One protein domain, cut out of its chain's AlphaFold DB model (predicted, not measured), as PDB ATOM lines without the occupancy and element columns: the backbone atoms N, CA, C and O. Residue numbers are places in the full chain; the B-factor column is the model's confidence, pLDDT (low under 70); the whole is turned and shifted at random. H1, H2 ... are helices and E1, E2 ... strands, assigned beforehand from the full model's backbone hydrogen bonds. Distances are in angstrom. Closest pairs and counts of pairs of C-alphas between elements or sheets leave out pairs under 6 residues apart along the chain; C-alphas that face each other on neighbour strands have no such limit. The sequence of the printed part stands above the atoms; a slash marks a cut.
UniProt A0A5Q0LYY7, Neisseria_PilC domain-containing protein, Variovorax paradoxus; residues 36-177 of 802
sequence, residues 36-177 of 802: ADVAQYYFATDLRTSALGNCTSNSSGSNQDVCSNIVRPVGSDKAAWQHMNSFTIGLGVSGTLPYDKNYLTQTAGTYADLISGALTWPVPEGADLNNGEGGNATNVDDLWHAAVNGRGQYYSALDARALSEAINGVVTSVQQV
ATOM      1  N   ALA A  36      -0.357   9.266 -44.361       85.62
ATOM      2  CA  ALA A  36       0.779   9.465 -43.481       85.62
ATOM      3  C   ALA A  36       1.840  10.416 -44.046       85.62
ATOM      4  O   ALA A  36       2.431  11.181 -43.277       85.62
ATOM      5  N   ASP A  37       2.046  10.431 -45.364       80.56
ATOM      6  CA  ASP A  37       2.919  11.409 -46.022       80.56
ATOM      7  C   ASP A  37       2.319  12.818 -45.966       80.56
ATOM      8  O   ASP A  37       3.035  13.783 -45.701       80.56
ATOM      9  N   VAL A  38       1.001  12.945 -46.159       85.06
ATOM     10  CA  VAL A  38       0.297  14.233 -46.049       85.06
ATOM     11  C   VAL A  38       0.427  14.793 -44.631       85.06
ATOM     12  O   VAL A  38       0.808  15.953 -44.460       85.06
ATOM     13  N   ALA A  39       0.176  13.970 -43.610       86.88
ATOM     14  CA  ALA A  39       0.337  14.369 -42.214       86.88
ATOM     15  C   ALA A  39       1.790  14.772 -41.900       86.88
ATOM     16  O   ALA A  39       2.021  15.808 -41.276       86.88
ATOM     17  N   GLN A  40       2.774  14.007 -42.387       86.62
ATOM     18  CA  GLN A  40       4.191  14.336 -42.226       86.62
ATOM     19  C   GLN A  40       4.560  15.650 -42.926       86.62
ATOM     20  O   GLN A  40       5.336  16.429 -42.376       86.62
ATOM     21  N   TYR A  41       4.020  15.912 -44.120       87.00
ATOM     22  CA  TYR A  41       4.270  17.140 -44.873       87.00
ATOM     23  C   TYR A  41       3.780  18.373 -44.111       87.00
ATOM     24  O   TYR A  41       4.561  19.298 -43.896       87.00
ATOM     25  N   TYR A  42       2.521  18.377 -43.658       86.94
ATOM     26  CA  TYR A  42       1.960  19.518 -42.924       86.94
ATOM     27  C   TYR A  42       2.538  19.673 -41.513       86.94
ATOM     28  O   TYR A  42       2.508  20.777 -40.972       86.94
ATOM     29  N   PHE A  43       3.083  18.605 -40.927       86.19
ATOM     30  CA  PHE A  43       3.861  18.690 -39.695       86.19
ATOM     31  C   PHE A  43       5.260  19.281 -39.938       86.19
ATOM     32  O   PHE A  43       5.709  20.154 -39.205       86.19
ATOM     33  N   ALA A  44       5.972  18.820 -40.970       85.38
ATOM     34  CA  ALA A  44       7.359  19.212 -41.236       85.38
ATOM     35  C   ALA A  44       7.508  20.574 -41.936       85.38
ATOM     36  O   ALA A  44       8.593  21.154 -41.914       85.38
ATOM     37  N   THR A  45       6.447  21.063 -42.578       85.62
ATOM     38  CA  THR A  45       6.453  22.317 -43.337       85.62
ATOM     39  C   THR A  45       6.029  23.482 -42.457       85.62
ATOM     40  O   THR A  45       4.997  23.421 -41.797       85.62
ATOM     41  N   ASP A  46       6.792  24.573 -42.513       85.31
ATOM     42  CA  ASP A  46       6.386  25.860 -41.959       85.31
ATOM     43  C   ASP A  46       5.271  26.477 -42.817       85.31
ATOM     44  O   ASP A  46       5.478  26.878 -43.967       85.31
ATOM     45  N   LEU A  47       4.064  26.520 -42.256       84.69
ATOM     46  CA  LEU A  47       2.856  26.979 -42.932       84.69
ATOM     47  C   LEU A  47       2.750  28.510 -42.995       84.69
ATOM     48  O   LEU A  47       1.858  29.021 -43.681       84.69
ATOM     49  N   ARG A  48       3.617  29.261 -42.298       82.06
ATOM     50  CA  ARG A  48       3.583  30.731 -42.257       82.06
ATOM     51  C   ARG A  48       4.988  31.306 -42.405       82.06
ATOM     52  O   ARG A  48       5.703  31.517 -41.437       82.06
ATOM     53  N   THR A  49       5.350  31.677 -43.631       81.88
ATOM     54  CA  THR A  49       6.629  32.350 -43.904       81.88
ATOM     55  C   THR A  49       6.426  33.604 -44.743       81.88
ATOM     56  O   THR A  49       5.460  33.728 -45.500       81.88
ATOM     57  N   SER A  50       7.370  34.543 -44.660       78.06
ATOM     58  CA  SER A  50       7.352  35.766 -45.479       78.06
ATOM     59  C   SER A  50       7.339  35.472 -46.977       78.06
ATOM     60  O   SER A  50       6.694  36.194 -47.735       78.06
ATOM     61  N   ALA A  51       7.960  34.366 -47.393       82.94
ATOM     62  CA  ALA A  51       7.950  33.893 -48.772       82.94
ATOM     63  C   ALA A  51       6.549  33.483 -49.267       82.94
ATOM     64  O   ALA A  51       6.275  33.587 -50.460       82.94
ATOM     65  N   LEU A  52       5.655  33.058 -48.368       83.62
ATOM     66  CA  LEU A  52       4.280  32.665 -48.694       83.62
ATOM     67  C   LEU A  52       3.302  33.852 -48.717       83.62
ATOM     68  O   LEU A  52       2.127  33.670 -49.030       83.62
ATOM     69  N   GLY A  53       3.750  35.063 -48.359       83.25
ATOM     70  CA  GLY A  53       2.902  36.260 -48.334       83.25
ATOM     71  C   GLY A  53       1.740  36.191 -47.333       83.25
ATOM     72  O   GLY A  53       0.799  36.972 -47.431       83.25
ATOM     73  N   ASN A  54       1.789  35.265 -46.369       81.94
ATOM     74  CA  ASN A  54       0.686  34.948 -45.460       81.94
ATOM     75  C   ASN A  54       0.978  35.326 -43.992       81.94
ATOM     76  O   ASN A  54       0.377  34.767 -43.077       81.94
ATOM     77  N   CYS A  55       1.862  36.301 -43.761       75.06
ATOM     78  CA  CYS A  55       2.293  36.723 -42.421       75.06
ATOM     79  C   CYS A  55       1.322  37.631 -41.672       75.06
ATOM     80  O   CYS A  55       1.616  38.014 -40.550       75.06
ATOM     81  N   THR A  56       0.184  38.000 -42.250       72.94
ATOM     82  CA  THR A  56      -0.782  38.884 -41.586       72.94
ATOM     83  C   THR A  56      -2.039  38.120 -41.193       72.94
ATOM     84  O   THR A  56      -2.651  37.434 -42.012       72.94
ATOM     85  N   SER A  57      -2.426  38.238 -39.921       70.12
ATOM     86  CA  SER A  57      -3.715  37.766 -39.408       70.12
ATOM     87  C   SER A  57      -4.487  38.916 -38.771       70.12
ATOM     88  O   SER A  57      -3.903  39.744 -38.076       70.12
ATOM     89  N   ASN A  58      -5.801  38.951 -39.004       58.78
ATOM     90  CA  ASN A  58      -6.739  39.919 -38.429       58.78
ATOM     91  C   ASN A  58      -7.755  39.268 -37.470       58.78
ATOM     92  O   ASN A  58      -8.679  39.936 -37.006       58.78
ATOM     93  N   SER A  59      -7.594  37.975 -37.157       50.38
ATOM     94  CA  SER A  59      -8.562  37.187 -36.380       50.38
ATOM     95  C   SER A  59      -8.759  37.685 -34.941       50.38
ATOM     96  O   SER A  59      -9.767  37.365 -34.320       50.38
ATOM     97  N   SER A  60      -7.831  38.494 -34.421       41.56
ATOM     98  CA  SER A  60      -7.877  39.116 -33.091       41.56
ATOM     99  C   SER A  60      -8.286  40.601 -33.109       41.56
ATOM    100  O   SER A  60      -8.128  41.296 -32.107       41.56
ATOM    101  N   GLY A  61      -8.782  41.126 -34.238       43.81
ATOM    102  CA  GLY A  61      -9.212  42.528 -34.363       43.81
ATOM    103  C   GLY A  61      -8.075  43.546 -34.545       43.81
ATOM    104  O   GLY A  61      -8.328  44.748 -34.567       43.81
ATOM    105  N   SER A  62      -6.830  43.088 -34.705       47.12
ATOM    106  CA  SER A  62      -5.658  43.897 -35.073       47.12
ATOM    107  C   SER A  62      -4.768  43.115 -36.046       47.12
ATOM    108  O   SER A  62      -4.769  41.887 -36.008       47.12
ATOM    109  N   ASN A  63      -4.030  43.805 -36.925       57.25
ATOM    110  CA  ASN A  63      -3.079  43.155 -37.834       57.25
ATOM    111  C   ASN A  63      -1.858  42.686 -37.038       57.25
ATOM    112  O   ASN A  63      -1.068  43.512 -36.583       57.25
ATOM    113  N   GLN A  64      -1.712  41.374 -36.886       58.88
ATOM    114  CA  GLN A  64      -0.585  40.743 -36.202       58.88
ATOM    115  C   GLN A  64       0.323  40.043 -37.213       58.88
ATOM    116  O   GLN A  64      -0.173  39.445 -38.175       58.88
ATOM    117  N   ASP A  65       1.635  40.109 -36.978       69.44
ATOM    118  CA  ASP A  65       2.606  39.265 -37.674       69.44
ATOM    119  C   ASP A  65       2.530  37.840 -37.110       69.44
ATOM    120  O   ASP A  65       2.724  37.623 -35.915       69.44
ATOM    121  N   VAL A  66       2.215  36.873 -37.970       72.00
ATOM    122  CA  VAL A  66       2.059  35.453 -37.617       72.00
ATOM    123  C   VAL A  66       3.122  34.546 -38.245       72.00
ATOM    124  O   VAL A  66       2.965  33.331 -38.204       72.00
ATOM    125  N   CYS A  67       4.190  35.113 -38.817       76.38
ATOM    126  CA  CYS A  67       5.326  34.358 -39.372       76.38
ATOM    127  C   CYS A  67       6.472  34.146 -38.376       76.38
ATOM    128  O   CYS A  67       7.512  33.585 -38.713       76.38
ATOM    129  N   SER A  68       6.316  34.624 -37.142       66.75
ATOM    130  CA  SER A  68       7.272  34.324 -36.083       66.75
ATOM    131  C   SER A  68       7.072  32.881 -35.619       66.75
ATOM    132  O   SER A  68       5.979  32.526 -35.188       66.75
ATOM    133  N   ASN A  69       8.118  32.057 -35.677       68.12
ATOM    134  CA  ASN A  69       8.113  30.655 -35.238       68.12
ATOM    135  C   ASN A  69       8.104  30.542 -33.706       68.12
ATOM    136  O   ASN A  69       9.110  30.230 -33.071       68.12
ATOM    137  N   ILE A  70       6.949  30.871 -33.125       56.38
ATOM    138  CA  ILE A  70       6.683  30.915 -31.680       56.38
ATOM    139  C   ILE A  70       5.804  29.748 -31.204       56.38
ATOM    140  O   ILE A  70       5.286  29.783 -30.084       56.38
ATOM    141  N   VAL A  71       5.605  28.723 -32.044       62.81
ATOM    142  CA  VAL A  71       4.881  27.506 -31.645       62.81
ATOM    143  C   VAL A  71       5.718  26.780 -30.595       62.81
ATOM    144  O   VAL A  71       6.927  26.617 -30.749       62.81
ATOM    145  N   ARG A  72       5.096  26.412 -29.472       58.28
ATOM    146  CA  ARG A  72       5.810  25.825 -28.333       58.28
ATOM    147  C   ARG A  72       5.862  24.303 -28.475       58.28
ATOM    148  O   ARG A  72       4.800  23.699 -28.582       58.28
ATOM    149  N   PRO A  73       7.046  23.675 -28.369       63.91
ATOM    150  CA  PRO A  73       7.165  22.229 -28.224       63.91
ATOM    151  C   PRO A  73       6.389  21.705 -27.008       63.91
ATOM    152  O   PRO A  73       6.649  22.129 -25.879       63.91
ATOM    153  N   VAL A  74       5.487  20.744 -27.207       56.97
ATOM    154  CA  VAL A  74       4.729  20.078 -26.136       56.97
ATOM    155  C   VAL A  74       4.701  18.572 -26.397       56.97
ATOM    156  O   VAL A  74       4.406  18.121 -27.499       56.97
ATOM    157  N   GLY A  75       5.023  17.763 -25.382       62.16
ATOM    158  CA  GLY A  75       4.969  16.302 -25.506       62.16
ATOM    159  C   GLY A  75       5.841  15.765 -26.652       62.16
ATOM    160  O   GLY A  75       7.054  16.006 -26.670       62.16
ATOM    161  N   SER A  76       5.233  15.027 -27.587       60.94
ATOM    162  CA  SER A  76       5.862  14.464 -28.797       60.94
ATOM    163  C   SER A  76       6.068  15.472 -29.931       60.94
ATOM    164  O   SER A  76       6.863  15.208 -30.837       60.94
ATOM    165  N   ASP A  77       5.388  16.613 -29.885       72.69
ATOM    166  CA  ASP A  77       5.564  17.706 -30.828       72.69
ATOM    167  C   ASP A  77       6.745  18.580 -30.386       72.69
ATOM    168  O   ASP A  77       6.746  19.205 -29.323       72.69
ATOM    169  N   LYS A  78       7.805  18.561 -31.196       72.00
ATOM    170  CA  LYS A  78       9.033  19.331 -30.968       72.00
ATOM    171  C   LYS A  78       9.224  20.459 -31.984       72.00
ATOM    172  O   LYS A  78      10.293  21.070 -31.989       72.00
ATOM    173  N   ALA A  79       8.245  20.705 -32.855       73.50
ATOM    174  CA  ALA A  79       8.349  21.714 -33.898       73.50
ATOM    175  C   ALA A  79       8.112  23.120 -33.324       73.50
ATOM    176  O   ALA A  79       7.237  23.336 -32.490       73.50
ATOM    177  N   ALA A  80       8.922  24.082 -33.773       72.19
ATOM    178  CA  ALA A  80       8.806  25.489 -33.375       72.19
ATOM    179  C   ALA A  80       8.088  26.358 -34.428       72.19
ATOM    180  O   ALA A  80       7.765  27.516 -34.165       72.19
ATOM    181  N   TRP A  81       7.854  25.813 -35.625       77.88
ATOM    182  CA  TRP A  81       7.202  26.495 -36.746       77.88
ATOM    183  C   TRP A  81       5.689  26.278 -36.760       77.88
ATOM    184  O   TRP A  81       5.196  25.381 -36.080       77.88
ATOM    185  N   GLN A  82       4.931  27.068 -37.525       83.62
ATOM    186  CA  GLN A  82       3.497  26.819 -37.707       83.62
ATOM    187  C   GLN A  82       3.293  25.542 -38.512       83.62
ATOM    188  O   GLN A  82       3.707  25.464 -39.661       83.62
ATOM    189  N   HIS A  83       2.628  24.557 -37.924       84.62
ATOM    190  CA  HIS A  83       2.424  23.248 -38.530       84.62
ATOM    191  C   HIS A  83       1.061  22.670 -38.134       84.62
ATOM    192  O   HIS A  83       0.328  23.259 -37.335       84.62
ATOM    193  N   MET A  84       0.704  21.525 -38.714       83.94
ATOM    194  CA  MET A  84      -0.517  20.795 -38.375       83.94
ATOM    195  C   MET A  84      -0.185  19.516 -37.613       83.94
ATOM    196  O   MET A  84       0.505  18.645 -38.143       83.94
ATOM    197  N   ASN A  85      -0.747  19.374 -36.412       83.19
ATOM    198  CA  ASN A  85      -0.793  18.087 -35.730       83.19
ATOM    199  C   ASN A  85      -2.016  17.296 -36.204       83.19
ATOM    200  O   ASN A  85      -3.121  17.836 -36.284       83.19
ATOM    201  N   SER A  86      -1.822  16.021 -36.539       83.69
ATOM    202  CA  SER A  86      -2.875  15.167 -37.105       83.69
ATOM    203  C   SER A  86      -3.328  14.122 -36.094       83.69
ATOM    204  O   SER A  86      -2.532  13.310 -35.632       83.69
ATOM    205  N   PHE A  87      -4.620  14.119 -35.780       82.88
ATOM    206  CA  PHE A  87      -5.269  13.097 -34.961       82.88
ATOM    207  C   PHE A  87      -6.263  12.340 -35.832       82.88
ATOM    208  O   PHE A  87      -7.001  12.952 -36.606       82.88
ATOM    209  N   THR A  88      -6.295  11.020 -35.704       83.69
ATOM    210  CA  THR A  88      -7.164  10.167 -36.522       83.69
ATOM    211  C   THR A  88      -8.038   9.301 -35.625       83.69
ATOM    212  O   THR A  88      -7.624   8.864 -34.550       83.69
ATOM    213  N   ILE A  89      -9.283   9.080 -36.050       78.19
ATOM    214  CA  ILE A  89     -10.247   8.245 -35.332       78.19
ATOM    215  C   ILE A  89     -10.777   7.190 -36.299       78.19
ATOM    216  O   ILE A  89     -11.410   7.526 -37.298       78.19
ATOM    217  N   GLY A  90     -10.525   5.919 -35.995       75.50
ATOM    218  CA  GLY A  90     -11.146   4.788 -36.682       75.50
ATOM    219  C   GLY A  90     -12.484   4.459 -36.024       75.50
ATOM    220  O   GLY A  90     -12.522   4.199 -34.824       75.50
ATOM    221  N   LEU A  91     -13.582   4.475 -36.783       72.12
ATOM    222  CA  LEU A  91     -14.926   4.172 -36.276       72.12
ATOM    223  C   LEU A  91     -15.287   2.713 -36.568       72.12
ATOM    224  O   LEU A  91     -15.621   2.376 -37.700       72.12
ATOM    225  N   GLY A  92     -15.230   1.848 -35.554       63.91
ATOM    226  CA  GLY A  92     -15.683   0.457 -35.675       63.91
ATOM    227  C   GLY A  92     -14.856  -0.432 -36.616       63.91
ATOM    228  O   GLY A  92     -15.325  -1.503 -36.989       63.91
ATOM    229  N   VAL A  93     -13.651  -0.007 -37.011       71.19
ATOM    230  CA  VAL A  93     -12.779  -0.714 -37.966       71.19
ATOM    231  C   VAL A  93     -11.400  -0.986 -37.365       71.19
ATOM    232  O   VAL A  93     -10.895  -0.204 -36.560       71.19
ATOM    233  N   SER A  94     -10.798  -2.116 -37.741       75.69
ATOM    234  CA  SER A  94      -9.445  -2.518 -37.334       75.69
ATOM    235  C   SER A  94      -8.551  -2.662 -38.559       75.69
ATOM    236  O   SER A  94      -9.019  -3.083 -39.617       75.69
ATOM    237  N   GLY A  95      -7.281  -2.293 -38.405       83.19
ATOM    238  CA  GLY A  95      -6.271  -2.500 -39.433       83.19
ATOM    239  C   GLY A  95      -5.696  -3.913 -39.421       83.19
ATOM    240  O   GLY A  95      -6.155  -4.786 -38.680       83.19
ATOM    241  N   THR A  96      -4.697  -4.152 -40.266       86.44
ATOM    242  CA  THR A  96      -3.951  -5.420 -40.293       86.44
ATOM    243  C   THR A  96      -2.941  -5.512 -39.153       86.44
ATOM    244  O   THR A  96      -2.556  -6.612 -38.751       86.44
ATOM    245  N   LEU A  97      -2.536  -4.366 -38.603       86.38
ATOM    246  CA  LEU A  97      -1.667  -4.294 -37.446       86.38
ATOM    247  C   LEU A  97      -2.477  -4.382 -36.144       86.38
ATOM    248  O   LEU A  97      -3.468  -3.662 -35.984       86.38
ATOM    249  N   PRO A  98      -2.047  -5.203 -35.168       83.19
ATOM    250  CA  PRO A  98      -2.623  -5.176 -33.832       83.19
ATOM    251  C   PRO A  98      -2.457  -3.788 -33.206       83.19
ATOM    252  O   PRO A  98      -1.346  -3.333 -32.932       83.19
ATOM    253  N   TYR A  99      -3.578  -3.107 -32.995       79.25
ATOM    254  CA  TYR A  99      -3.604  -1.794 -32.368       79.25
ATOM    255  C   TYR A  99      -3.799  -1.921 -30.859       79.25
ATOM    256  O   TYR A  99      -4.708  -2.606 -30.387       79.25
ATOM    257  N   ASP A 100      -2.981  -1.189 -30.111       72.06
ATOM    258  CA  ASP A 100      -3.162  -0.975 -28.682       72.06
ATOM    259  C   ASP A 100      -3.434   0.507 -28.432       72.06
ATOM    260  O   ASP A 100      -2.697   1.373 -28.899       72.06
ATOM    261  N   LYS A 101      -4.466   0.823 -27.649       66.75
ATOM    262  CA  LYS A 101      -4.824   2.209 -27.308       66.75
ATOM    263  C   LYS A 101      -3.718   2.990 -26.582       66.75
ATOM    264  O   LYS A 101      -3.746   4.219 -26.577       66.75
ATOM    265  N   ASN A 102      -2.754   2.297 -25.973       61.06
ATOM    266  CA  ASN A 102      -1.648   2.866 -25.205       61.06
ATOM    267  C   ASN A 102      -0.313   2.865 -25.967       61.06
ATOM    268  O   ASN A 102       0.726   3.150 -25.361       61.06
ATOM    269  N   TYR A 103      -0.330   2.564 -27.269       71.88
ATOM    270  CA  TYR A 103       0.860   2.319 -28.086       71.88
ATOM    271  C   TYR A 103       1.983   3.357 -27.919       71.88
ATOM    272  O   TYR A 103       3.147   2.981 -27.851       71.88
ATOM    273  N   LEU A 104       1.657   4.647 -27.761       68.12
ATOM    274  CA  LEU A 104       2.634   5.737 -27.594       68.12
ATOM    275  C   LEU A 104       3.530   5.610 -26.350       68.12
ATOM    276  O   LEU A 104       4.569   6.259 -26.278       68.12
ATOM    277  N   THR A 105       3.122   4.816 -25.361       62.97
ATOM    278  CA  THR A 105       3.811   4.685 -24.063       62.97
ATOM    279  C   THR A 105       4.393   3.295 -23.819       62.97
ATOM    280  O   THR A 105       5.044   3.068 -22.801       62.97
ATOM    281  N   GLN A 106       4.158   2.356 -24.735       69.12
ATOM    282  CA  GLN A 106       4.601   0.977 -24.591       69.12
ATOM    283  C   GLN A 106       6.060   0.813 -25.021       69.12
ATOM    284  O   GLN A 106       6.515   1.416 -25.990       69.12
ATOM    285  N   THR A 107       6.793  -0.040 -24.308       71.50
ATOM    286  CA  THR A 107       8.180  -0.408 -24.636       71.50
ATOM    287  C   THR A 107       8.280  -1.699 -25.456       71.50
ATOM    288  O   THR A 107       9.375  -2.068 -25.872       71.50
ATOM    289  N   ALA A 108       7.154  -2.378 -25.695       76.62
ATOM    290  CA  ALA A 108       7.033  -3.602 -26.484       76.62
ATOM    291  C   ALA A 108       5.666  -3.646 -27.193       76.62
ATOM    292  O   ALA A 108       4.730  -2.970 -26.765       76.62
ATOM    293  N   GLY A 109       5.544  -4.456 -28.248       81.81
ATOM    294  CA  GLY A 109       4.331  -4.575 -29.062       81.81
ATOM    295  C   GLY A 109       4.457  -3.873 -30.413       81.81
ATOM    296  O   GLY A 109       5.480  -3.267 -30.723       81.81
ATOM    297  N   THR A 110       3.395  -3.934 -31.218       83.44
ATOM    298  CA  THR A 110       3.411  -3.579 -32.646       83.44
ATOM    299  C   THR A 110       4.008  -2.202 -32.937       83.44
ATOM    300  O   THR A 110       4.799  -2.066 -33.863       83.44
ATOM    301  N   TYR A 111       3.710  -1.182 -32.129       83.19
ATOM    302  CA  TYR A 111       4.297   0.146 -32.324       83.19
ATOM    303  C   TYR A 111       5.771   0.244 -31.920       83.19
ATOM    304  O   TYR A 111       6.542   0.922 -32.595       83.19
ATOM    305  N   ALA A 112       6.191  -0.445 -30.859       76.56
ATOM    306  CA  ALA A 112       7.604  -0.519 -30.491       76.56
ATOM    307  C   ALA A 112       8.416  -1.254 -31.576       76.56
ATOM    308  O   ALA A 112       9.529  -0.841 -31.911       76.56
ATOM    309  N   ASP A 113       7.827  -2.283 -32.191       79.94
ATOM    310  CA  ASP A 113       8.410  -3.006 -33.324       79.94
ATOM    311  C   ASP A 113       8.478  -2.125 -34.585       79.94
ATOM    312  O   ASP A 113       9.489  -2.132 -35.287       79.94
ATOM    313  N   LEU A 114       7.460  -1.291 -34.832       82.81
ATOM    314  CA  LEU A 114       7.472  -0.282 -35.901       82.81
ATOM    315  C   LEU A 114       8.534   0.808 -35.671       82.81
ATOM    316  O   LEU A 114       9.217   1.206 -36.612       82.81
ATOM    317  N   ILE A 115       8.711   1.287 -34.432       76.50
ATOM    318  CA  ILE A 115       9.732   2.299 -34.098       76.50
ATOM    319  C   ILE A 115      11.148   1.723 -34.193       76.50
ATOM    320  O   ILE A 115      12.067   2.426 -34.615       76.50
ATOM    321  N   SER A 116      11.344   0.476 -33.762       74.75
ATOM    322  CA  SER A 116      12.651  -0.196 -33.804       74.75
ATOM    323  C   SER A 116      13.028  -0.696 -35.202       74.75
ATOM    324  O   SER A 116      14.179  -1.076 -35.423       74.75
ATOM    325  N   GLY A 117      12.081  -0.683 -36.146       74.62
ATOM    326  CA  GLY A 117      12.250  -1.200 -37.502       74.62
ATOM    327  C   GLY A 117      12.160  -2.725 -37.604       74.62
ATOM    328  O   GLY A 117      12.467  -3.276 -38.659       74.62
ATOM    329  N   ALA A 118      11.751  -3.413 -36.533       77.31
ATOM    330  CA  ALA A 118      11.454  -4.846 -36.547       77.31
ATOM    331  C   ALA A 118      10.170  -5.168 -37.337       77.31
ATOM    332  O   ALA A 118      10.017  -6.279 -37.844       77.31
ATOM    333  N   LEU A 119       9.275  -4.186 -37.471       82.38
ATOM    334  CA  LEU A 119       8.077  -4.233 -38.299       82.38
ATOM    335  C   LEU A 119       8.022  -2.999 -39.209       82.38
ATOM    336  O   LEU A 119       8.552  -1.942 -38.870       82.38
ATOM    337  N   THR A 120       7.362  -3.116 -40.359       82.56
ATOM    338  CA  THR A 120       7.133  -2.002 -41.292       82.56
ATOM    339  C   THR A 120       5.650  -1.696 -41.414       82.56
ATOM    340  O   THR A 120       4.829  -2.614 -41.404       82.56
ATOM    341  N   TRP A 121       5.308  -0.416 -41.583       84.75
ATOM    342  CA  TRP A 121       3.937  -0.006 -41.881       84.75
ATOM    343  C   TRP A 121       3.443  -0.689 -43.172       84.75
ATOM    344  O   TRP A 121       4.173  -0.672 -44.169       84.75
ATOM    345  N   PRO A 122       2.244  -1.304 -43.170       85.56
ATOM    346  CA  PRO A 122       1.641  -1.872 -44.367       85.56
ATOM    347  C   PRO A 122       1.503  -0.832 -45.475       85.56
ATOM    348  O   PRO A 122       1.262   0.345 -45.212       85.56
ATOM    349  N   VAL A 123       1.631  -1.278 -46.724       82.31
ATOM    350  CA  VAL A 123       1.356  -0.427 -47.883       82.31
ATOM    351  C   VAL A 123      -0.154  -0.225 -47.977       82.31
ATOM    352  O   VAL A 123      -0.856  -1.225 -48.128       82.31
ATOM    353  N   PRO A 124      -0.661   1.020 -47.925       80.56
ATOM    354  CA  PRO A 124      -2.083   1.269 -48.098       80.56
ATOM    355  C   PRO A 124      -2.461   0.919 -49.539       80.56
ATOM    356  O   PRO A 124      -1.936   1.521 -50.479       80.56
ATOM    357  N   GLU A 125      -3.338  -0.062 -49.739       71.50
ATOM    358  CA  GLU A 125      -3.859  -0.334 -51.082       71.50
ATOM    359  C   GLU A 125      -4.756   0.836 -51.518       71.50
ATOM    360  O   GLU A 125      -5.537   1.382 -50.731       71.50
ATOM    361  N   GLY A 126      -4.601   1.287 -52.766       60.69
ATOM    362  CA  GLY A 126      -5.455   2.332 -53.327       60.69
ATOM    363  C   GLY A 126      -6.909   1.865 -53.392       60.69
ATOM    364  O   GLY A 126      -7.167   0.672 -53.531       60.69
ATOM    365  N   ALA A 127      -7.859   2.800 -53.315       54.62
ATOM    366  CA  ALA A 127      -9.261   2.492 -53.580       54.62
ATOM    367  C   ALA A 127      -9.380   1.781 -54.937       54.62
ATOM    368  O   ALA A 127      -8.828   2.269 -55.930       54.62
ATOM    369  N   ASP A 128     -10.111   0.667 -55.006       51.50
ATOM    370  CA  ASP A 128     -10.549   0.157 -56.300       51.50
ATOM    371  C   ASP A 128     -11.601   1.134 -56.844       51.50
ATOM    372  O   ASP A 128     -12.796   1.078 -56.553       51.50
ATOM    373  N   LEU A 129     -11.127   2.110 -57.619       51.69
ATOM    374  CA  LEU A 129     -11.964   3.141 -58.230       51.69
ATOM    375  C   LEU A 129     -12.947   2.565 -59.265       51.69
ATOM    376  O   LEU A 129     -13.751   3.322 -59.809       51.69
ATOM    377  N   ASN A 130     -12.903   1.256 -59.549       52.44
ATOM    378  CA  ASN A 130     -13.727   0.623 -60.576       52.44
ATOM    379  C   ASN A 130     -14.978  -0.086 -60.035       52.44
ATOM    380  O   ASN A 130     -15.861  -0.401 -60.832       52.44
ATOM    381  N   ASN A 131     -15.097  -0.324 -58.723       51.00
ATOM    382  CA  ASN A 131     -16.237  -1.055 -58.145       51.00
ATOM    383  C   ASN A 131     -16.924  -0.355 -56.955       51.00
ATOM    384  O   ASN A 131     -17.968  -0.822 -56.504       51.00
ATOM    385  N   GLY A 132     -16.408   0.786 -56.483       48.12
ATOM    386  CA  GLY A 132     -17.030   1.540 -55.388       48.12
ATOM    387  C   GLY A 132     -16.899   0.871 -54.016       48.12
ATOM    388  O   GLY A 132     -17.579   1.283 -53.074       48.12
ATOM    389  N   GLU A 133     -16.028  -0.131 -53.882       52.88
ATOM    390  CA  GLU A 133     -15.652  -0.688 -52.588       52.88
ATOM    391  C   GLU A 133     -14.569   0.210 -51.967       52.88
ATOM    392  O   GLU A 133     -13.540   0.508 -52.574       52.88
ATOM    393  N   GLY A 134     -14.849   0.736 -50.770       54.81
ATOM    394  CA  GLY A 134     -13.910   1.572 -50.019       54.81
ATOM    395  C   GLY A 134     -12.623   0.822 -49.653       54.81
ATOM    396  O   GLY A 134     -12.567  -0.400 -49.745       54.81
ATOM    397  N   GLY A 135     -11.591   1.566 -49.236       63.34
ATOM    398  CA  GLY A 135     -10.273   1.024 -48.871       63.34
ATOM    399  C   GLY A 135     -10.306  -0.161 -47.890       63.34
ATOM    400  O   GLY A 135     -11.280  -0.381 -47.170       63.34
ATOM    401  N   ASN A 136      -9.223  -0.935 -47.857       74.00
ATOM    402  CA  ASN A 136      -9.083  -2.151 -47.060       74.00
ATOM    403  C   ASN A 136      -8.508  -1.866 -45.644       74.00
ATOM    404  O   ASN A 136      -8.283  -0.722 -45.242       74.00
ATOM    405  N   ALA A 137      -8.221  -2.922 -44.873       81.25
ATOM    406  CA  ALA A 137      -7.659  -2.807 -43.521       81.25
ATOM    407  C   ALA A 137      -6.289  -2.089 -43.466       81.25
ATOM    408  O   ALA A 137      -5.993  -1.419 -42.479       81.25
ATOM    409  N   THR A 138      -5.474  -2.142 -44.523       83.12
ATOM    410  CA  THR A 138      -4.189  -1.415 -44.581       83.12
ATOM    411  C   THR A 138      -4.375   0.104 -44.647       83.12
ATOM    412  O   THR A 138      -3.525   0.845 -44.163       83.12
ATOM    413  N   ASN A 139      -5.518   0.600 -45.141       82.88
ATOM    414  CA  ASN A 139      -5.850   2.027 -45.070       82.88
ATOM    415  C   ASN A 139      -6.178   2.476 -43.633       82.88
ATOM    416  O   ASN A 139      -5.980   3.640 -43.291       82.88
ATOM    417  N   VAL A 140      -6.645   1.564 -42.772       84.94
ATOM    418  CA  VAL A 140      -6.822   1.834 -41.334       84.94
ATOM    419  C   VAL A 140      -5.467   1.891 -40.626       84.94
ATOM    420  O   VAL A 140      -5.266   2.737 -39.754       84.94
ATOM    421  N   ASP A 141      -4.507   1.060 -41.037       86.31
ATOM    422  CA  ASP A 141      -3.123   1.173 -40.563       86.31
ATOM    423  C   ASP A 141      -2.483   2.498 -41.015       86.31
ATOM    424  O   ASP A 141      -1.749   3.113 -40.244       86.31
ATOM    425  N   ASP A 142      -2.820   2.998 -42.210       87.31
ATOM    426  CA  ASP A 142      -2.372   4.317 -42.685       87.31
ATOM    427  C   ASP A 142      -2.978   5.479 -41.887       87.31
ATOM    428  O   ASP A 142      -2.305   6.477 -41.633       87.31
ATOM    429  N   LEU A 143      -4.226   5.350 -41.414       87.38
ATOM    430  CA  LEU A 143      -4.808   6.305 -40.463       87.38
ATOM    431  C   LEU A 143      -3.991   6.356 -39.169       87.38
ATOM    432  O   LEU A 143      -3.745   7.444 -38.638       87.38
ATOM    433  N   TRP A 144      -3.549   5.201 -38.667       87.94
ATOM    434  CA  TRP A 144      -2.682   5.146 -37.495       87.94
ATOM    435  C   TRP A 144      -1.308   5.766 -37.775       87.94
ATOM    436  O   TRP A 144      -0.839   6.620 -37.016       87.94
ATOM    437  N   HIS A 145      -0.703   5.405 -38.903       90.19
ATOM    438  CA  HIS A 145       0.575   5.940 -39.358       90.19
ATOM    439  C   HIS A 145       0.530   7.469 -39.520       90.19
ATOM    440  O   HIS A 145       1.449   8.170 -39.091       90.19
ATOM    441  N   ALA A 146      -0.573   8.010 -40.039       87.12
ATOM    442  CA  ALA A 146      -0.774   9.443 -40.201       87.12
ATOM    443  C   ALA A 146      -0.835  10.207 -38.882       87.12
ATOM    444  O   ALA A 146      -0.230  11.273 -38.776       87.12
ATOM    445  N   ALA A 147      -1.486   9.657 -37.854       85.69
ATOM    446  CA  ALA A 147      -1.460  10.289 -36.539       85.69
ATOM    447  C   ALA A 147      -0.043  10.341 -35.954       85.69
ATOM    448  O   ALA A 147       0.366  11.361 -35.403       85.69
ATOM    449  N   VAL A 148       0.733   9.267 -36.118       86.12
ATOM    450  CA  VAL A 148       2.129   9.206 -35.658       86.12
ATOM    451  C   VAL A 148       2.995  10.238 -36.388       86.12
ATOM    452  O   VAL A 148       3.739  11.002 -35.758       86.12
ATOM    453  N   ASN A 149       2.886  10.293 -37.715       87.50
ATOM    454  CA  ASN A 149       3.654  11.219 -38.542       87.50
ATOM    455  C   ASN A 149       3.280  12.680 -38.273       87.50
ATOM    456  O   ASN A 149       4.167  13.517 -38.132       87.50
ATOM    457  N   GLY A 150       1.994  12.961 -38.072       83.00
ATOM    458  CA  GLY A 150       1.505  14.269 -37.651       83.00
ATOM    459  C   GLY A 150       1.613  14.545 -36.149       83.00
ATOM    460  O   GLY A 150       0.931  15.445 -35.682       83.00
ATOM    461  N   ARG A 151       2.384  13.763 -35.378       82.62
ATOM    462  CA  ARG A 151       2.611  13.922 -33.920       82.62
ATOM    463  C   ARG A 151       1.358  14.007 -33.040       82.62
ATOM    464  O   ARG A 151       1.460  14.433 -31.890       82.62
ATOM    465  N   GLY A 152       0.213  13.553 -33.536       78.19
ATOM    466  CA  GLY A 152      -0.993  13.353 -32.747       78.19
ATOM    467  C   GLY A 152      -1.132  11.906 -32.277       78.19
ATOM    468  O   GLY A 152      -0.157  11.170 -32.109       78.19
ATOM    469  N   GLN A 153      -2.376  11.493 -32.057       81.50
ATOM    470  CA  GLN A 153      -2.722  10.156 -31.590       81.50
ATOM    471  C   GLN A 153      -3.823   9.552 -32.463       81.50
ATOM    472  O   GLN A 153      -4.776  10.235 -32.846       81.50
ATOM    473  N   TYR A 154      -3.678   8.263 -32.769       81.88
ATOM    474  CA  TYR A 154      -4.737   7.460 -33.365       81.88
ATOM    475  C   TYR A 154      -5.618   6.883 -32.267       81.88
ATOM    476  O   TYR A 154      -5.110   6.305 -31.300       81.88
ATOM    477  N   TYR A 155      -6.928   6.999 -32.447       76.44
ATOM    478  CA  TYR A 155      -7.934   6.402 -31.583       76.44
ATOM    479  C   TYR A 155      -8.766   5.394 -32.373       76.44
ATOM    480  O   TYR A 155      -9.412   5.750 -33.357       76.44
ATOM    481  N   SER A 156      -8.810   4.143 -31.920       77.19
ATOM    482  CA  SER A 156      -9.805   3.182 -32.406       77.19
ATOM    483  C   SER A 156     -11.050   3.261 -31.521       77.19
ATOM    484  O   SER A 156     -11.029   2.855 -30.358       77.19
ATOM    485  N   ALA A 157     -12.129   3.834 -32.051       66.19
ATOM    486  CA  ALA A 157     -13.401   3.978 -31.362       66.19
ATOM    487  C   ALA A 157     -14.373   2.885 -31.826       66.19
ATOM    488  O   ALA A 157     -14.975   2.975 -32.896       66.19
ATOM    489  N   LEU A 158     -14.528   1.843 -31.007       65.88
ATOM    490  CA  LEU A 158     -15.456   0.732 -31.261       65.88
ATOM    491  C   LEU A 158     -16.853   0.965 -30.660       65.88
ATOM    492  O   LEU A 158     -17.793   0.244 -30.981       65.88
ATOM    493  N   ASP A 159     -16.996   1.979 -29.804       50.44
ATOM    494  CA  ASP A 159     -18.258   2.369 -29.185       50.44
ATOM    495  C   ASP A 159     -18.323   3.888 -28.919       50.44
ATOM    496  O   ASP A 159     -17.348   4.630 -29.082       50.44
ATOM    497  N   ALA A 160     -19.502   4.365 -28.509       50.38
ATOM    498  CA  ALA A 160     -19.752   5.782 -28.247       50.38
ATOM    499  C   ALA A 160     -18.927   6.348 -27.073       50.38
ATOM    500  O   ALA A 160     -18.644   7.548 -27.046       50.38
ATOM    501  N   ARG A 161     -18.518   5.506 -26.113       49.22
ATOM    502  CA  ARG A 161     -17.669   5.918 -24.988       49.22
ATOM    503  C   ARG A 161     -16.235   6.140 -25.463       49.22
ATOM    504  O   ARG A 161     -15.673   7.191 -25.175       49.22
ATOM    505  N   ALA A 162     -15.681   5.209 -26.234       53.94
ATOM    506  CA  ALA A 162     -14.350   5.318 -26.826       53.94
ATOM    507  C   ALA A 162     -14.246   6.525 -27.774       53.94
ATOM    508  O   ALA A 162     -13.228   7.213 -27.785       53.94
ATOM    509  N   LEU A 163     -15.321   6.846 -28.508       57.88
ATOM    510  CA  LEU A 163     -15.388   8.059 -29.329       57.88
ATOM    511  C   LEU A 163     -15.353   9.342 -28.480       57.88
ATOM    512  O   LEU A 163     -14.644  10.290 -28.815       57.88
ATOM    513  N   SER A 164     -16.093   9.381 -27.368       49.62
ATOM    514  CA  SER A 164     -16.058  10.525 -26.451       49.62
ATOM    515  C   SER A 164     -14.693  10.681 -25.771       49.62
ATOM    516  O   SER A 164     -14.226  11.810 -25.620       49.62
ATOM    517  N   GLU A 165     -14.045   9.579 -25.385       54.50
ATOM    518  CA  GLU A 165     -12.677   9.576 -24.850       54.50
ATOM    519  C   GLU A 165     -11.673  10.094 -25.897       54.50
ATOM    520  O   GLU A 165     -10.829  10.924 -25.562       54.50
ATOM    521  N   ALA A 166     -11.820   9.699 -27.168       57.94
ATOM    522  CA  ALA A 166     -10.990  10.174 -28.276       57.94
ATOM    523  C   ALA A 166     -11.123  11.687 -28.506       57.94
ATOM    524  O   ALA A 166     -10.120  12.396 -28.537       57.94
ATOM    525  N   ILE A 167     -12.352  12.210 -28.604       62.56
ATOM    526  CA  ILE A 167     -12.596  13.649 -28.814       62.56
ATOM    527  C   ILE A 167     -12.057  14.471 -27.634       62.56
ATOM    528  O   ILE A 167     -11.386  15.483 -27.844       62.56
ATOM    529  N   ASN A 168     -12.286  14.019 -26.396       53.28
ATOM    530  CA  ASN A 168     -11.731  14.676 -25.211       53.28
ATOM    531  C   ASN A 168     -10.195  14.621 -25.192       53.28
ATOM    532  O   ASN A 168      -9.564  15.608 -24.817       53.28
ATOM    533  N   GLY A 169      -9.590  13.511 -25.624       56.25
ATOM    534  CA  GLY A 169      -8.139  13.369 -25.766       56.25
ATOM    535  C   GLY A 169      -7.544  14.374 -26.755       56.25
ATOM    536  O   GLY A 169      -6.589  15.071 -26.409       56.25
ATOM    537  N   VAL A 170      -8.163  14.530 -27.932       63.66
ATOM    538  CA  VAL A 170      -7.753  15.515 -28.951       63.66
ATOM    539  C   VAL A 170      -7.853  16.942 -28.409       63.66
ATOM    540  O   VAL A 170      -6.878  17.689 -28.469       63.66
ATOM    541  N   VAL A 171      -8.999  17.322 -27.831       59.66
ATOM    542  CA  VAL A 171      -9.204  18.676 -27.281       59.66
ATOM    543  C   VAL A 171      -8.217  18.967 -26.150       59.66
ATOM    544  O   VAL A 171      -7.639  20.050 -26.108       59.66
ATOM    545  N   THR A 172      -7.968  17.989 -25.275       56.03
ATOM    546  CA  THR A 172      -6.993  18.129 -24.187       56.03
ATOM    547  C   THR A 172      -5.587  18.325 -24.744       56.03
ATOM    548  O   THR A 172      -4.895  19.233 -24.296       56.03
ATOM    549  N   SER A 173      -5.172  17.538 -25.743       60.06
ATOM    550  CA  SER A 173      -3.842  17.651 -26.356       60.06
ATOM    551  C   SER A 173      -3.623  18.998 -27.051       60.06
ATOM    552  O   SER A 173      -2.524  19.536 -26.972       60.06
ATOM    553  N   VAL A 174      -4.653  19.558 -27.695       57.97
ATOM    554  CA  VAL A 174      -4.585  20.884 -28.341       57.97
ATOM    555  C   VAL A 174      -4.506  22.020 -27.308       57.97
ATOM    556  O   VAL A 174      -3.949  23.075 -27.595       57.97
ATOM    557  N   GLN A 175      -5.042  21.816 -26.102       49.59
ATOM    558  CA  GLN A 175      -5.047  22.809 -25.019       49.59
ATOM    559  C   GLN A 175      -3.832  22.728 -24.080       49.59
ATOM    560  O   GLN A 175      -3.720  23.544 -23.161       49.59
ATOM    561  N   GLN A 176      -2.929  21.759 -24.269       49.25
ATOM    562  CA  GLN A 176      -1.718  21.652 -23.458       49.25
ATOM    563  C   GLN A 176      -0.754  22.787 -23.801       49.25
ATOM    564  O   GLN A 176      -0.307  22.931 -24.936       49.25
ATOM    565  N   VAL A 177      -0.379  23.567 -22.791       51.47
ATOM    566  CA  VAL A 177       0.670  24.577 -22.910       51.47
ATOM    567  C   VAL A 177       1.736  24.254 -21.875       51.47
ATOM    568  O   VAL A 177       1.465  24.210 -20.673       51.47
TER     569      VAL A 177
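Overview. This is residues 36 to 177 of the 802 residues of the protein "Neisseria_PilC domain-containing protein" of Variovorax paradoxus (UniProt A0A5Q0LYY7). A ribbon of two parallel strands, E1 and E2, lies between two helices, H3 over one side and H4 over the other, and H1 packs beside the later part of H3. Long loops extend from this small core: residues 45 to 85 reach far past one end, residues 117 to 136 loop away near the other end, and H2 sits to one side, touching no helix. The printed part has 142 residues, with four named helices and two named strands in the order H1 E1 H2 H3 E2 H4. The class is mixed, helices and strands, with only 57 residues in named elements, under half of the printed part. The whole is only just loose, close to compact, with a radius of gyration of the C-alphas of 17.6 A and spans of 48, 40 and 34 A.

Along the chain. E1 is residues 86 to 91, 16.3 A long, and E2 is residues 151 to 157, 19.0 A long. H3, residues 137 to 149, measures 18.7 A. H4, residues 160 to 174, measures 21.4 A and ends with C-alpha 174 at (-4.585, 20.884, -28.341). H1, residues 36 to 44, is 12.0 A long and begins with C-alpha 36 at (0.779, 9.465, -43.481). H2, residues 110 to 116, is 9.9 A long and begins with C-alpha 110 at (3.411, -3.579, -32.646).

Arrangement. E1 and E2 are parallel neighbours, with 9 degrees between their directions; N 90 and O 155 are 2.9 A apart and N 157 and O 90 are 2.8 A apart, both within hydrogen-bond range. E1, H2 H3 and E2 form a strand-helix-strand unit, two parallel neighbour strands with helices between them along the chain, and its crossover is right-handed. The closest C-alphas of E1 and H3 are those of Phe 87 and Ala 147, 5.0 A apart. The closest C-alphas of E2 and H4 are those of Ala 157 and Leu 163, 5.0 A apart. H3 and H4 are apart. H1 and H3 touch, their closest C-alphas, those of Ala 36 and Ala 146, being 3.6 A apart; they run the same way at a shallow tilt of 10 degrees. H2 is apart from H1, H3, H4 and E2. In H1, H2, H3 and H4 every O i to N i+4 pair is within hydrogen-bond range.

Size, cuts and confidence. The two C-alphas farthest apart, those of Gly 61 and Ala 118, are 51.7 A apart. The printed part has no cut. The links H1 to E1, E1 to H2 and H2 to H3 are long, with 41, 18 and 20 residues. The mean pLDDT of the printed part is 71.9, and 54 residues are under 70, among them residues 58 to 65, 68 to 76, 126 to 135 and 157 to 177.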